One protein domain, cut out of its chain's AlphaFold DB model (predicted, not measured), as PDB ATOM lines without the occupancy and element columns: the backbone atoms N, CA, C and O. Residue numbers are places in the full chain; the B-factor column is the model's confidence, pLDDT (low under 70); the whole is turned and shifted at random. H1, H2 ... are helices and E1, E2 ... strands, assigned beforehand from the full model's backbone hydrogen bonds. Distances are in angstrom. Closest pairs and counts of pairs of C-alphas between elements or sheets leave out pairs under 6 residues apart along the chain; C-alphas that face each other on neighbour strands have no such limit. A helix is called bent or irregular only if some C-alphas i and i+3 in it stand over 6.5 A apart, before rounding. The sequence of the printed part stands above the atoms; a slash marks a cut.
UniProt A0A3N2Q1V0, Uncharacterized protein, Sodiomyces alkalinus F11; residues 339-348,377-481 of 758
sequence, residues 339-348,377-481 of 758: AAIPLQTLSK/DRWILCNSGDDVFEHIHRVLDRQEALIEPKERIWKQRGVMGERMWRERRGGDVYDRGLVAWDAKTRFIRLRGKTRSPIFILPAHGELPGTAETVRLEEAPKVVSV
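AT A GLANCE: This is residues 339 to 348 and 377 to 481 of the 758 residues of an uncharacterized protein of Sodiomyces alkalinus F11 (UniProt A0A3N2Q1V0). A long helix, H2, runs out from near a small three-stranded sheet, and the chain then folds back through a loose far end with two short helices, H3 and H4, to return to the sheet. H1 and H5 lie at the sheet end but pack on neither the sheet nor another helix, and residues 471 to 481 stick out as a tail. The printed part has 115 residues with five named helices and three named strands, in the order H1 E1 H2 H3 H4 E2 E3 H5; the sheet, E1 E3 E2, is mixed, and the class is mostly helix. The whole is only just extended, close to loose, with a radius of gyration of the C-alphas of 20.3 A, and it is flat, spanning 59 by 49 by 25 A.

IN THESE COORDINATES: H1 is residues 343 to 348, 8.8 A long, with C-alpha 343 at (110.339, 120.120, 157.454). E1 is residues 379 to 381, 6.4 A. H2, residues 386 to 412, is 38.8 A long, from C-alpha 386 at (118.441, 134.856, 150.084) to C-alpha 412 at (151.385, 120.705, 135.364). H3 is residues 418 to 421, 5.8 A, and H4 is residues 429 to 432, 6.1 A. E2, residues 442 to 445, measures 10.3 A, and E3, residues 454 to 457, 10.0 A. H5, residues 464 to 474, is 15.2 A long and irregular: C-alphas 465 and 468 are 7.5 A apart.

HOW THE PARTS SIT: E3 is the inner strand of the sheet. E1 and E3 are parallel at 30 degrees, with N 380 and O 454 2.9 A apart, within hydrogen-bond range. E2 and E3 form a hairpin, antiparallel at 153 degrees, with N 444 and O 455 2.8 A apart. H1, H2, H3, H4 and H5 are not on the sheet. H2 and H4 are close but not clearly touching, their closest C-alphas, those of Ile 403 and Tyr 430, 7.9 A apart. H3 and H4 only just touch, with 3 pairs of C-alphas within 8 A, the closest those of Met 420 and Asp 431 at 6.7 A. H2 is apart from H1, H3 and H5. The O i to N i+4 pairs within hydrogen-bond range are 1 of 2 in H1, 20 of 23 in H2 and 5 of 7 in H5; H3 and H4 are too short for such a pair.

THE WHOLE: The two C-alphas farthest apart, those of Arg 419 and Val 481, are 65.5 A apart. Residues 349 to 376 are not printed, and C-alphas 348 and 377 are 13.3 A apart across the cut. Of the links that are printed whole, none is long. Residues 409 to 414, of which 409 to 412 belong to H2, stand free. The mean pLDDT of the printed part is 70.5; 45 residues are under 70, among them 339 to 348, 413 to 433 and 475 to 481.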
ATOM      1  N   ALA A 339     113.564 132.213 158.673       67.25
ATOM      2  CA  ALA A 339     114.139 131.079 159.372       67.25
ATOM      3  C   ALA A 339     113.859 129.791 158.596       67.25
ATOM      4  O   ALA A 339     112.701 129.382 158.468       67.25
ATOM      5  N   ALA A 340     114.907 129.114 158.120       66.44
ATOM      6  CA  ALA A 340     114.749 127.793 157.528       66.44
ATOM      7  C   ALA A 340     114.505 126.767 158.650       66.44
ATOM      8  O   ALA A 340     115.420 126.292 159.331       66.44
ATOM      9  N   ILE A 341     113.226 126.463 158.870       66.06
ATOM     10  CA  ILE A 341     112.758 125.471 159.841       66.06
ATOM     11  C   ILE A 341     112.771 124.089 159.168       66.06
ATOM     12  O   ILE A 341     112.131 123.931 158.127       66.06
ATOM     13  N   PRO A 342     113.403 123.053 159.759       67.88
ATOM     14  CA  PRO A 342     113.374 121.700 159.209       67.88
ATOM     15  C   PRO A 342     111.940 121.214 159.008       67.88
ATOM     16  O   PRO A 342     111.099 121.366 159.906       67.88
ATOM     17  N   LEU A 343     111.674 120.566 157.872       64.62
ATOM     18  CA  LEU A 343     110.339 120.120 157.454       64.62
ATOM     19  C   LEU A 343     109.686 119.209 158.511       64.62
ATOM     20  O   LEU A 343     108.475 119.245 158.737       64.62
ATOM     21  N   GLN A 344     110.509 118.439 159.231       64.75
ATOM     22  CA  GLN A 344     110.081 117.563 160.324       64.75
ATOM     23  C   GLN A 344     109.562 118.317 161.568       64.75
ATOM     24  O   GLN A 344     108.859 117.745 162.404       64.75
ATOM     25  N   THR A 345     109.928 119.587 161.734       61.69
ATOM     26  CA  THR A 345     109.431 120.455 162.813       61.69
ATOM     27  C   THR A 345     108.057 121.003 162.447       61.69
ATOM     28  O   THR A 345     107.151 120.957 163.276       61.69
ATOM     29  N   LEU A 346     107.889 121.424 161.187       59.84
ATOM     30  CA  LEU A 346     106.616 121.880 160.620       59.84
ATOM     31  C   LEU A 346     105.567 120.758 160.609       59.84
ATOM     32  O   LEU A 346     104.425 120.981 161.006       59.84
ATOM     33  N   SER A 347     105.949 119.526 160.254       60.09
ATOM     34  CA  SER A 347     105.027 118.381 160.290       60.09
ATOM     35  C   SER A 347     104.563 118.024 161.710       60.09
ATOM     36  O   SER A 347     103.429 117.581 161.894       60.09
ATOM     37  N   LYS A 348     105.392 118.280 162.735       56.66
ATOM     38  CA  LYS A 348     105.039 118.076 164.152       56.66
ATOM     39  C   LYS A 348     104.165 119.192 164.724       56.66
ATOM     40  O   LYS A 348     103.270 118.889 165.507       56.66
ATOM     41  N   ASP A 377     117.866 116.821 161.593       59.22
ATOM     42  CA  ASP A 377     118.306 117.370 162.865       59.22
ATOM     43  C   ASP A 377     117.502 118.625 163.246       59.22
ATOM     44  O   ASP A 377     116.993 119.359 162.401       59.22
ATOM     45  N   ARG A 378     117.391 118.896 164.552       66.94
ATOM     46  CA  ARG A 378     116.513 119.946 165.114       66.94
ATOM     47  C   ARG A 378     117.106 121.363 165.060       66.94
ATOM     48  O   ARG A 378     116.812 122.179 165.941       66.94
ATOM     49  N   TRP A 379     117.970 121.630 164.089       72.50
ATOM     50  CA  TRP A 379     118.594 122.936 163.895       72.50
ATOM     51  C   TRP A 379     117.640 123.846 163.129       72.50
ATOM     52  O   TRP A 379     117.147 123.459 162.079       72.50
ATOM     53  N   ILE A 380     117.386 125.048 163.627       74.44
ATOM     54  CA  ILE A 380     116.662 126.080 162.880       74.44
ATOM     55  C   ILE A 380     117.713 127.073 162.403       74.44
ATOM     56  O   ILE A 380     118.420 127.640 163.233       74.44
ATOM     57  N   LEU A 381     117.852 127.278 161.095       75.00
ATOM     58  CA  LEU A 381     118.688 128.374 160.606       75.00
ATOM     59  C   LEU A 381     117.911 129.672 160.832       75.00
ATOM     60  O   LEU A 381     116.751 129.766 160.441       75.00
ATOM     61  N   CYS A 382     118.519 130.631 161.522       74.62
ATOM     62  CA  CYS A 382     117.946 131.945 161.801       74.62
ATOM     63  C   CYS A 382     118.665 133.000 160.976       74.62
ATOM     64  O   CYS A 382     119.888 132.936 160.837       74.62
ATOM     65  N   ASN A 383     117.906 133.994 160.507       72.75
ATOM     66  CA  ASN A 383     118.422 135.065 159.661       72.75
ATOM     67  C   ASN A 383     119.161 134.494 158.436       72.75
ATOM     68  O   ASN A 383     120.304 134.848 158.170       72.75
ATOM     69  N   SER A 384     118.521 133.542 157.750       70.00
ATOM     70  CA  SER A 384     119.068 132.806 156.608       70.00
ATOM     71  C   SER A 384     118.243 133.081 155.350       70.00
ATOM     72  O   SER A 384     117.694 132.150 154.759       70.00
ATOM     73  N   GLY A 385     118.094 134.362 155.007       72.44
ATOM     74  CA  GLY A 385     117.431 134.786 153.776       72.44
ATOM     75  C   GLY A 385     118.305 134.573 152.538       72.44
ATOM     76  O   GLY A 385     119.463 134.142 152.624       72.44
ATOM     77  N   ASP A 386     117.749 134.924 151.378       70.19
ATOM     78  CA  ASP A 386     118.441 134.856 150.084       70.19
ATOM     79  C   ASP A 386     119.747 135.671 150.062       70.19
ATOM     80  O   ASP A 386     120.687 135.303 149.365       70.19
ATOM     81  N   ASP A 387     119.855 136.736 150.863       72.44
ATOM     82  CA  ASP A 387     121.056 137.569 150.998       72.44
ATOM     83  C   ASP A 387     122.247 136.801 151.596       72.44
ATOM     84  O   ASP A 387     123.383 136.914 151.124       72.44
ATOM     85  N   VAL A 388     121.984 135.973 152.607       75.25
ATOM     86  CA  VAL A 388     122.977 135.086 153.220       75.25
ATOM     87  C   VAL A 388     123.341 133.953 152.272       75.25
ATOM     88  O   VAL A 388     124.520 133.629 152.127       75.25
ATOM     89  N   PHE A 389     122.346 133.367 151.604       76.06
ATOM     90  CA  PHE A 389     122.561 132.296 150.637       76.06
ATOM     91  C   PHE A 389     123.425 132.772 149.458       76.06
ATOM     92  O   PHE A 389     124.442 132.152 149.137       76.06
ATOM     93  N   GLU A 390     123.099 133.931 148.882       81.75
ATOM     94  CA  GLU A 390     123.873 134.562 147.815       81.75
ATOM     95  C   GLU A 390     125.284 134.949 148.289       81.75
ATOM     96  O   GLU A 390     126.256 134.762 147.556       81.75
ATOM     97  N   HIS A 391     125.441 135.439 149.525       81.06
ATOM     98  CA  HIS A 391     126.762 135.709 150.094       81.06
ATOM     99  C   HIS A 391     127.622 134.438 150.184       81.06
ATOM    100  O   HIS A 391     128.771 134.460 149.737       81.06
ATOM    101  N   ILE A 392     127.077 133.337 150.722       82.44
ATOM    102  CA  ILE A 392     127.776 132.046 150.828       82.44
ATOM    103  C   ILE A 392     128.223 131.578 149.439       82.44
ATOM    104  O   ILE A 392     129.401 131.267 149.255       82.44
ATOM    105  N   HIS A 393     127.325 131.602 148.448       85.31
ATOM    106  CA  HIS A 393     127.654 131.248 147.066       85.31
ATOM    107  C   HIS A 393     128.763 132.138 146.494       85.31
ATOM    108  O   HIS A 393     129.819 131.627 146.134       85.31
ATOM    109  N   ARG A 394     128.635 133.469 146.567       86.94
ATOM    110  CA  ARG A 394     129.682 134.408 146.119       86.94
ATOM    111  C   ARG A 394     131.038 134.188 146.801       86.94
ATOM    112  O   ARG A 394     132.054 134.641 146.271       86.94
ATOM    113  N   VAL A 395     131.098 133.626 148.011       85.62
ATOM    114  CA  VAL A 395     132.365 133.274 148.681       85.62
ATOM    115  C   VAL A 395     132.899 131.931 148.180       85.62
ATOM    116  O   VAL A 395     134.093 131.845 147.891       85.62
ATOM    117  N   LEU A 396     132.041 130.920 148.020       86.44
ATOM    118  CA  LEU A 396     132.409 129.624 147.447       86.44
ATOM    119  C   LEU A 396     132.906 129.771 146.001       86.44
ATOM    120  O   LEU A 396     134.015 129.330 145.721       86.44
ATOM    121  N   ASP A 397     132.199 130.504 145.139       90.94
ATOM    122  CA  ASP A 397     132.607 130.782 143.752       90.94
ATOM    123  C   ASP A 397     134.004 131.439 143.694       90.94
ATOM    124  O   ASP A 397     134.846 131.129 142.847       90.94
ATOM    125  N   ARG A 398     134.300 132.334 144.653       88.56
ATOM    126  CA  ARG A 398     135.630 132.952 144.804       88.56
ATOM    127  C   ARG A 398     136.694 131.958 145.272       88.56
ATOM    128  O   ARG A 398     137.839 132.079 144.842       88.56
ATOM    129  N   GLN A 399     136.361 130.996 146.134       84.12
ATOM    130  CA  GLN A 399     137.293 129.928 146.511       84.12
ATOM    131  C   GLN A 399     137.522 128.950 145.353       84.12
ATOM    132  O   GLN A 399     138.665 128.567 145.116       84.12
ATOM    133  N   GLU A 400     136.486 128.609 144.586       85.25
ATOM    134  CA  GLU A 400     136.577 127.764 143.393       85.25
ATOM    135  C   GLU A 400     137.528 128.374 142.354       85.25
ATOM    136  O   GLU A 400     138.515 127.746 141.964       85.25
ATOM    137  N   ALA A 401     137.341 129.659 142.033       86.12
ATOM    138  CA  ALA A 401     138.228 130.422 141.153       86.12
ATOM    139  C   ALA A 401     139.683 130.539 141.670       86.12
ATOM    140  O   ALA A 401     140.600 130.802 140.891       86.12
ATOM    141  N   LEU A 402     139.925 130.338 142.972       82.62
ATOM    142  CA  LEU A 402     141.263 130.272 143.577       82.62
ATOM    143  C   LEU A 402     141.836 128.845 143.648       82.62
ATOM    144  O   LEU A 402     143.048 128.689 143.835       82.62
ATOM    145  N   ILE A 403     140.997 127.813 143.541       78.25
ATOM    146  CA  ILE A 403     141.385 126.398 143.488       78.25
ATOM    147  C   ILE A 403     141.773 126.027 142.055       78.25
ATOM    148  O   ILE A 403     142.862 125.498 141.853       78.25
ATOM    149  N   GLU A 404     140.970 126.403 141.060       81.12
ATOM    150  CA  GLU A 404     141.175 126.089 139.639       81.12
ATOM    151  C   GLU A 404     142.604 126.401 139.108       81.12
ATOM    152  O   GLU A 404     143.236 125.523 138.509       81.12
ATOM    153  N   PRO A 405     143.227 127.578 139.366       79.94
ATOM    154  CA  PRO A 405     144.612 127.831 138.957       79.94
ATOM    155  C   PRO A 405     145.646 127.032 139.769       79.94
ATOM    156  O   PRO A 405     146.688 126.664 139.219       79.94
ATOM    157  N   LYS A 406     145.391 126.730 141.053       75.00
ATOM    158  CA  LYS A 406     146.270 125.855 141.855       75.00
ATOM    159  C   LYS A 406     146.233 124.435 141.305       75.00
ATOM    160  O   LYS A 406     147.285 123.834 141.130       75.00
ATOM    161  N   GLU A 407     145.047 123.948 140.965       71.81
ATOM    162  CA  GLU A 407     144.822 122.649 140.347       71.81
ATOM    163  C   GLU A 407     145.539 122.550 138.994       71.81
ATOM    164  O   GLU A 407     146.277 121.591 138.764       71.81
ATOM    165  N   ARG A 408     145.435 123.576 138.131       77.31
ATOM    166  CA  ARG A 408     146.217 123.664 136.881       77.31
ATOM    167  C   ARG A 408     147.730 123.586 137.140       77.31
ATOM    168  O   ARG A 408     148.419 122.820 136.469       77.31
ATOM    169  N   ILE A 409     148.250 124.309 138.137       75.44
ATOM    170  CA  ILE A 409     149.675 124.272 138.517       75.44
ATOM    171  C   ILE A 409     150.080 122.898 139.080       75.44
ATOM    172  O   ILE A 409     151.164 122.401 138.775       75.44
ATOM    173  N   TRP A 410     149.239 122.265 139.898       69.94
ATOM    174  CA  TRP A 410     149.520 120.960 140.500       69.94
ATOM    175  C   TRP A 410     149.454 119.813 139.479       69.94
ATOM    176  O   TRP A 410     150.304 118.921 139.531       69.94
ATOM    177  N   LYS A 411     148.533 119.889 138.505       68.75
ATOM    178  CA  LYS A 411     148.495 119.031 137.307       68.75
ATOM    179  C   LYS A 411     149.776 119.189 136.481       68.75
ATOM    180  O   LYS A 411     150.459 118.204 136.225       68.75
ATOM    181  N   GLN A 412     150.162 120.424 136.138       72.81
ATOM    182  CA  GLN A 412     151.385 120.705 135.364       72.81
ATOM    183  C   GLN A 412     152.674 120.240 136.058       72.81
ATOM    184  O   GLN A 412     153.624 119.847 135.389       72.81
ATOM    185  N   ARG A 413     152.724 120.278 137.394       68.69
ATOM    186  CA  ARG A 413     153.891 119.839 138.180       68.69
ATOM    187  C   ARG A 413     153.916 118.334 138.470       68.69
ATOM    188  O   ARG A 413     154.817 117.891 139.173       68.69
ATOM    189  N   GLY A 414     152.935 117.561 137.995       62.06
ATOM    190  CA  GLY A 414     152.845 116.116 138.246       62.06
ATOM    191  C   GLY A 414     152.653 115.731 139.720       62.06
ATOM    192  O   GLY A 414     152.773 114.560 140.067       62.06
ATOM    193  N   VAL A 415     152.347 116.700 140.593       58.50
ATOM    194  CA  VAL A 415     152.123 116.484 142.035       58.50
ATOM    195  C   VAL A 415     150.805 115.734 142.271       58.50
ATOM    196  O   VAL A 415     150.654 115.034 143.268       58.50
ATOM    197  N   MET A 416     149.874 115.833 141.317       55.19
ATOM    198  CA  MET A 416     148.575 115.162 141.319       55.19
ATOM    199  C   MET A 416     148.581 114.069 140.249       55.19
ATOM    200  O   MET A 416     148.489 114.363 139.058       55.19
ATOM    201  N   GLY A 417     148.694 112.803 140.651       54.03
ATOM    202  CA  GLY A 417     148.582 111.679 139.717       54.03
ATOM    203  C   GLY A 417     147.125 111.385 139.337       54.03
ATOM    204  O   GLY A 417     146.232 111.496 140.178       54.03
ATOM    205  N   GLU A 418     146.885 110.898 138.113       55.72
ATOM    206  CA  GLU A 418     145.549 110.515 137.600       55.72
ATOM    207  C   GLU A 418     144.765 109.558 138.522       55.72
ATOM    208  O   GLU A 418     143.539 109.498 138.476       55.72
ATOM    209  N   ARG A 419     145.451 108.817 139.404       51.84
ATOM    210  CA  ARG A 419     144.812 107.946 140.401       51.84
ATOM    211  C   ARG A 419     143.943 108.680 141.427       51.84
ATOM    212  O   ARG A 419     143.062 108.021 141.974       51.84
ATOM    213  N   MET A 420     144.153 109.974 141.694       51.31
ATOM    214  CA  MET A 420     143.330 110.706 142.676       51.31
ATOM    215  C   MET A 420     141.919 111.034 142.168       51.31
ATOM    216  O   MET A 420     141.018 111.208 142.978       51.31
ATOM    217  N   TRP A 421     141.686 110.969 140.851       48.66
ATOM    218  CA  TRP A 421     140.367 111.151 140.227       48.66
ATOM    219  C   TRP A 421     139.473 109.898 140.261       48.66
ATOM    220  O   TRP A 421     138.396 109.886 139.672       48.66
ATOM    221  N   ARG A 422     139.898 108.812 140.923       47.53
ATOM    222  CA  ARG A 422     139.067 107.607 141.090       47.53
ATOM    223  C   ARG A 422     138.206 107.724 142.343       47.53
ATOM    224  O   ARG A 422     138.725 107.895 143.440       47.53
ATOM    225  N   GLU A 423     136.907 107.486 142.189       48.84
ATOM    226  CA  GLU A 423     135.828 107.690 143.176       48.84
ATOM    227  C   GLU A 423     135.952 106.934 144.526       48.84
ATOM    228  O   GLU A 423     135.065 107.027 145.375       48.84
ATOM    229  N   ARG A 424     137.028 106.172 144.781       45.72
ATOM    230  CA  ARG A 424     137.220 105.415 146.032       45.72
ATOM    231  C   ARG A 424     138.391 105.913 146.887       45.72
ATOM    232  O   ARG A 424     139.512 105.433 146.781       45.72
ATOM    233  N   ARG A 425     138.014 106.781 147.836       44.59
ATOM    234  CA  ARG A 425     138.557 106.973 149.200       44.59
ATOM    235  C   ARG A 425     140.090 107.064 149.329       44.59
ATOM    236  O   ARG A 425     140.750 106.081 149.651       44.59
ATOM    237  N   GLY A 426     140.623 108.285 149.232       49.19
ATOM    238  CA  GLY A 426     142.007 108.574 149.641       49.19
ATOM    239  C   GLY A 426     142.480 110.022 149.470       49.19
ATOM    240  O   GLY A 426     143.351 110.435 150.225       49.19
ATOM    241  N   GLY A 427     141.904 110.779 148.528       52.47
ATOM    242  CA  GLY A 427     142.278 112.177 148.274       52.47
ATOM    243  C   GLY A 427     141.836 113.161 149.363       52.47
ATOM    244  O   GLY A 427     140.859 112.900 150.092       52.47
ATOM    245  N   ASP A 428     142.562 114.277 149.420       55.16
ATOM    246  CA  ASP A 428     142.299 115.456 150.248       55.16
ATOM    247  C   ASP A 428     140.974 116.125 149.821       55.16
ATOM    248  O   ASP A 428     140.375 115.755 148.807       55.16
ATOM    249  N   VAL A 429     140.449 117.075 150.600       53.59
ATOM    250  CA  VAL A 429     139.086 117.615 150.384       53.59
ATOM    251  C   VAL A 429     138.926 118.235 148.987       53.59
ATOM    252  O   VAL A 429     137.911 118.007 148.325       53.59
ATOM    253  N   TYR A 430     139.961 118.928 148.512       53.66
ATOM    254  CA  TYR A 430     140.008 119.565 147.193       53.66
ATOM    255  C   TYR A 430     139.976 118.569 146.019       53.66
ATOM    256  O   TYR A 430     139.523 118.923 144.933       53.66
ATOM    257  N   ASP A 431     140.377 117.310 146.227       54.38
ATOM    258  CA  ASP A 431     140.511 116.302 145.162       54.38
ATOM    259  C   ASP A 431     139.162 115.716 144.707       54.38
ATOM    260  O   ASP A 431     139.109 114.880 143.808       54.38
ATOM    261  N   ARG A 432     138.057 116.111 145.356       60.91
ATOM    262  CA  ARG A 432     136.705 115.571 145.121       60.91
ATOM    263  C   ARG A 432     135.759 116.552 144.429       60.91
ATOM    264  O   ARG A 432     134.557 116.312 144.426       60.91
ATOM    265  N   GLY A 433     136.278 117.667 143.911       66.00
ATOM    266  CA  GLY A 433     135.451 118.764 143.394       66.00
ATOM    267  C   GLY A 433     134.624 119.458 144.484       66.00
ATOM    268  O   GLY A 433     133.585 120.036 144.192       66.00
ATOM    269  N   LEU A 434     135.052 119.367 145.749       72.12
ATOM    270  CA  LEU A 434     134.385 120.009 146.880       72.12
ATOM    271  C   LEU A 434     135.090 121.321 147.221       72.12
ATOM    272  O   LEU A 434     136.259 121.333 147.615       72.12
ATOM    273  N   VAL A 435     134.351 122.422 147.121       75.94
ATOM    274  CA  VAL A 435     134.795 123.737 147.582       75.94
ATOM    275  C   VAL A 435     134.395 123.886 149.048       75.94
ATOM    276  O   VAL A 435     133.213 123.904 149.381       75.94
ATOM    277  N   ALA A 436     135.387 123.965 149.934       77.81
ATOM    278  CA  ALA A 436     135.175 124.172 151.363       77.81
ATOM    279  C   ALA A 436     135.437 125.635 151.749       77.81
ATOM    280  O   ALA A 436     136.443 126.221 151.341       77.81
ATOM    281  N   TRP A 437     134.558 126.200 152.579       80.06
ATOM    282  CA  TRP A 437     134.749 127.492 153.233       80.06
ATOM    283  C   TRP A 437     134.350 127.399 154.708       80.06
ATOM    284  O   TRP A 437     133.225 127.018 155.035       80.06
ATOM    285  N   ASP A 438     135.278 127.761 155.594       77.50
ATOM    286  CA  ASP A 438     135.066 127.765 157.040       77.50
ATOM    287  C   ASP A 438     134.466 129.107 157.488       77.50
ATOM    288  O   ASP A 438     135.173 130.105 157.643       77.50
ATOM    289  N   ALA A 439     133.152 129.129 157.717       78.62
ATOM    290  CA  ALA A 439     132.423 130.307 158.186       78.62
ATOM    291  C   ALA A 439     132.274 130.330 159.720       78.62
ATOM    292  O   ALA A 439     131.960 129.316 160.350       78.62
ATOM    293  N   LYS A 440     132.397 131.513 160.338       81.88
ATOM    294  CA  LYS A 440     132.048 131.700 161.758       81.88
ATOM    295  C   LYS A 440     130.531 131.616 161.938       81.88
ATOM    296  O   LYS A 440     129.802 132.473 161.444       81.88
ATOM    297  N   THR A 441     130.059 130.618 162.678       82.69
ATOM    298  CA  THR A 441     128.631 130.414 162.973       82.69
ATOM    299  C   THR A 441     128.343 130.558 164.466       82.69
ATOM    300  O   THR A 441     129.217 130.341 165.309       82.69
ATOM    301  N   ARG A 442     127.112 130.956 164.808       82.81
ATOM    302  CA  ARG A 442     126.663 131.139 166.194       82.81
ATOM    303  C   ARG A 442     125.484 130.227 166.511       82.81
ATOM    304  O   ARG A 442     124.533 130.155 165.744       82.81
ATOM    305  N   PHE A 443     125.529 129.591 167.680       84.44
ATOM    306  CA  PHE A 443     124.480 128.704 168.179       84.44
ATOM    307  C   PHE A 443     123.730 129.364 169.340       84.44
ATOM    308  O   PHE A 443     124.342 129.743 170.339       84.44
ATOM    309  N   ILE A 444     122.405 129.461 169.241       82.56
ATOM    310  CA  ILE A 444     121.520 130.021 170.272       82.56
ATOM    311  C   ILE A 444     120.529 128.938 170.718       82.56
ATOM    312  O   ILE A 444     119.986 128.188 169.910       82.56
ATOM    313  N   ARG A 445     120.263 128.841 172.026       81.06
ATOM    314  CA  ARG A 445     119.268 127.913 172.594       81.06
ATOM    315  C   ARG A 445     118.418 128.595 173.656       81.06
ATOM    316  O   ARG A 445     118.895 129.473 174.372       81.06
ATOM    317  N   LEU A 446     117.184 128.129 173.830       77.44
ATOM    318  CA  LEU A 446     116.312 128.615 174.901       77.44
ATOM    319  C   LEU A 446     116.802 128.117 176.270       77.44
ATOM    320  O   LEU A 446     116.901 126.909 176.510       77.44
ATOM    321  N   ARG A 447     117.076 129.047 177.191       74.75
ATOM    322  CA  ARG A 447     117.487 128.744 178.571       74.75
ATOM    323  C   ARG A 447     116.403 127.932 179.298       74.75
ATOM    324  O   ARG A 447     115.212 128.171 179.127       74.75
ATOM    325  N   GLY A 448     116.818 126.967 180.121       75.19
ATOM    326  CA  GLY A 448     115.920 126.187 180.987       75.19
ATOM    327  C   GLY A 448     115.181 125.010 180.328       75.19
ATOM    328  O   GLY A 448     114.407 124.344 181.008       75.19
ATOM    329  N   LYS A 449     115.417 124.708 179.044       70.75
ATOM    330  CA  LYS A 449     114.835 123.539 178.355       70.75
ATOM    331  C   LYS A 449     115.921 122.509 178.021       70.75
ATOM    332  O   LYS A 449     116.922 122.844 177.400       70.75
ATOM    333  N   THR A 450     115.711 121.245 178.393       63.50
ATOM    334  CA  THR A 450     116.694 120.156 178.196       63.50
ATOM    335  C   THR A 450     116.795 119.652 176.752       63.50
ATOM    336  O   THR A 450     117.816 119.085 176.379       63.50
ATOM    337  N   ARG A 451     115.753 119.847 175.930       68.00
ATOM    338  CA  ARG A 451     115.695 119.448 174.507       68.00
ATOM    339  C   ARG A 451     114.960 120.490 173.642       68.00
ATOM    340  O   ARG A 451     113.985 120.158 172.966       68.00
ATOM    341  N   SER A 452     115.381 121.757 173.701       68.00
ATOM    342  CA  SER A 452     114.889 122.805 172.787       68.00
ATOM    343  C   SER A 452     115.404 122.600 171.352       68.00
ATOM    344  O   SER A 452     116.410 121.911 171.176       68.00
ATOM    345  N   PRO A 453     114.781 123.219 170.327       72.69
ATOM    346  CA  PRO A 453     115.497 123.501 169.084       72.69
ATOM    347  C   PRO A 453     116.752 124.335 169.379       72.69
ATOM    348  O   PRO A 453     116.825 125.027 170.406       72.69
ATOM    349  N   ILE A 454     117.733 124.242 168.486       81.19
ATOM    350  CA  ILE A 454     118.936 125.075 168.512       81.19
ATOM    351  C   ILE A 454     118.903 125.932 167.255       81.19
ATOM    352  O   ILE A 454     118.756 125.412 166.151       81.19
ATOM    353  N   PHE A 455     119.009 127.238 167.439       82.12
ATOM    354  CA  PHE A 455     119.051 128.205 166.360       82.12
ATOM    355  C   PHE A 455     120.505 128.388 165.917       82.12
ATOM    356  O   PHE A 455     121.384 128.563 166.763       82.12
ATOM    357  N   ILE A 456     120.766 128.320 164.616       84.56
ATOM    358  CA  ILE A 456     122.083 128.532 164.013       84.56
ATOM    359  C   ILE A 456     122.019 129.820 163.199       84.56
ATOM    360  O   ILE A 456     121.206 129.924 162.286       84.56
ATOM    361  N   LEU A 457     122.896 130.775 163.501       83.00
ATOM    362  CA  LEU A 457     123.139 131.939 162.656       83.00
ATOM    363  C   LEU A 457     124.408 131.659 161.830       83.00
ATOM    364  O   LEU A 457     125.510 131.644 162.404       83.00
ATOM    365  N   PRO A 458     124.287 131.370 160.521       79.69
ATOM    366  CA  PRO A 458     125.437 131.216 159.633       79.69
ATOM    367  C   PRO A 458     126.173 132.553 159.444       79.69
ATOM    368  O   PRO A 458     125.571 133.611 159.583       79.69
ATOM    369  N   ALA A 459     127.477 132.504 159.140       75.56
ATOM    370  CA  ALA A 459     128.315 133.663 158.785       75.56
ATOM    371  C   ALA A 459     128.197 134.910 159.704       75.56
ATOM    372  O   ALA A 459     128.435 136.034 159.270       75.56
ATOM    373  N   HIS A 460     127.878 134.728 160.990       78.12
ATOM    374  CA  HIS A 460     127.506 135.800 161.927       78.12
ATOM    375  C   HIS A 460     128.519 136.965 162.020       78.12
ATOM    376  O   HIS A 460     128.122 138.095 162.290       78.12
ATOM    377  N   GLY A 461     129.811 136.709 161.782       73.50
ATOM    378  CA  GLY A 461     130.858 137.741 161.804       73.50
ATOM    379  C   GLY A 461     131.044 138.545 160.509       73.50
ATOM    380  O   GLY A 461     131.887 139.434 160.495       73.50
ATOM    381  N   GLU A 462     130.329 138.222 159.426       75.50
ATOM    382  CA  GLU A 462     130.523 138.826 158.090       75.50
ATOM    383  C   GLU A 462     129.219 139.371 157.468       75.50
ATOM    384  O   GLU A 462     129.256 140.028 156.427       75.50
ATOM    385  N   LEU A 463     128.062 139.136 158.104       74.00
ATOM    386  CA  LEU A 463     126.753 139.553 157.597       74.00
ATOM    387  C   LEU A 463     126.369 140.986 158.013       74.00
ATOM    388  O   LEU A 463     126.542 141.365 159.173       74.00
ATOM    389  N   PRO A 464     125.743 141.776 157.117       71.56
ATOM    390  CA  PRO A 464     125.303 143.135 157.439       71.56
ATOM    391  C   PRO A 464     124.149 143.157 158.454       71.56
ATOM    392  O   PRO A 464     124.046 144.093 159.244       71.56
ATOM    393  N   GLY A 465     123.299 142.123 158.472       72.38
ATOM    394  CA  GLY A 465     122.165 142.022 159.396       72.38
ATOM    395  C   GLY A 465     122.567 141.901 160.870       72.38
ATOM    396  O   GLY A 465     121.844 142.405 161.724       72.38
ATOM    397  N   THR A 466     123.729 141.300 161.149       76.44
ATOM    398  CA  THR A 466     124.295 141.102 162.497       76.44
ATOM    399  C   THR A 466     125.371 142.138 162.850       76.44
ATOM    400  O   THR A 466     125.939 142.091 163.936       76.44
ATOM    401  N   ALA A 467     125.661 143.104 161.970       78.06
ATOM    402  CA  ALA A 467     126.751 144.062 162.175       78.06
ATOM    403  C   ALA A 467     126.582 144.919 163.446       78.06
ATOM    404  O   ALA A 467     127.558 145.185 164.142       78.06
ATOM    405  N   GLU A 468     125.351 145.317 163.789       76.19
ATOM    406  CA  GLU A 468     125.095 146.112 165.001       76.19
ATOM    407  C   GLU A 468     125.164 145.258 166.283       76.19
ATOM    408  O   GLU A 468     125.572 145.761 167.327       76.19
ATOM    409  N   THR A 469     124.849 143.956 166.225       80.12
ATOM    410  CA  THR A 469     125.006 143.062 167.388       80.12
ATOM    411  C   THR A 469     126.462 142.680 167.615       80.12
ATOM    412  O   THR A 469     126.913 142.719 168.754       80.12
ATOM    413  N   VAL A 470     127.232 142.451 166.547       81.12
ATOM    414  CA  VAL A 470     128.700 142.338 166.607       81.12
ATOM    415  C   VAL A 470     129.311 143.604 167.214       81.12
ATOM    416  O   VAL A 470     130.112 143.520 168.139       81.12
ATOM    417  N   ARG A 471     128.877 144.793 166.778       81.19
ATOM    418  CA  ARG A 471     129.351 146.074 167.322       81.19
ATOM    419  C   ARG A 471     129.066 146.240 168.821       81.19
ATOM    420  O   ARG A 471     129.926 146.749 169.536       81.19
ATOM    421  N   LEU A 472     127.889 145.813 169.286       80.25
ATOM    422  CA  LEU A 472     127.508 145.805 170.707       80.25
ATOM    423  C   LEU A 472     128.279 144.765 171.544       80.25
ATOM    424  O   LEU A 472     128.245 144.838 172.770       80.25
ATOM    425  N   GLU A 473     128.942 143.795 170.911       80.50
ATOM    426  CA  GLU A 473     129.762 142.774 171.578       80.50
ATOM    427  C   GLU A 473     131.250 143.125 171.597       80.50
ATOM    428  O   GLU A 473     131.918 142.896 172.602       80.50
ATOM    429  N   GLU A 474     131.773 143.675 170.498       80.25
ATOM    430  CA  GLU A 474     133.167 144.121 170.394       80.25
ATOM    431  C   GLU A 474     133.458 145.287 171.337       80.25
ATOM    432  O   GLU A 474     134.493 145.318 172.007       80.25
ATOM    433  N   ALA A 475     132.527 146.237 171.400       65.88
ATOM    434  CA  ALA A 475     132.515 147.287 172.394       65.88
ATOM    435  C   ALA A 475     131.304 147.049 173.299       65.88
ATOM    436  O   ALA A 475     130.178 147.310 172.857       65.88
ATOM    437  N   PRO A 476     131.488 146.624 174.567       62.72
ATOM    438  CA  PRO A 476     130.401 146.746 175.517       62.72
ATOM    439  C   PRO A 476     129.912 148.191 175.512       62.72
ATOM    440  O   PRO A 476     130.683 149.121 175.248       62.72
ATOM    441  N   LYS A 477     128.639 148.406 175.844       57.78
ATOM    442  CA  LYS A 477     128.098 149.754 176.034       57.78
ATOM    443  C   LYS A 477     128.591 150.296 177.368       57.78
ATOM    444  O   LYS A 477     127.830 150.505 178.312       57.78
ATOM    445  N   VAL A 478     129.907 150.488 177.440       47.88
ATOM    446  CA  VAL A 478     130.550 151.302 178.450       47.88
ATOM    447  C   VAL A 478     129.779 152.613 178.419       47.88
ATOM    448  O   VAL A 478     129.640 153.241 177.365       47.88
ATOM    449  N   VAL A 479     129.326 153.062 179.584       45.78
ATOM    450  CA  VAL A 479     129.247 154.500 179.825       45.78
ATOM    451  C   VAL A 479     130.704 154.949 179.871       45.78
ATOM    452  O   VAL A 479     131.281 155.131 180.941       45.78
ATOM    453  N   SER A 480     131.352 154.961 178.700       39.94
ATOM    454  CA  SER A 480     132.722 155.398 178.558       39.94
ATOM    455  C   SER A 480     132.649 156.873 178.840       39.94
ATOM    456  O   SER A 480     132.174 157.673 178.029       39.94
ATOM    457  N   VAL A 481     133.073 157.214 180.054       48.66
ATOM    458  CA  VAL A 481     133.442 158.577 180.375       48.66
ATOM    459  C   VAL A 481     134.348 159.002 179.238       48.66
ATOM    460  O   VAL A 481     135.304 158.288 178.914       48.66
TER     461      VAL A 481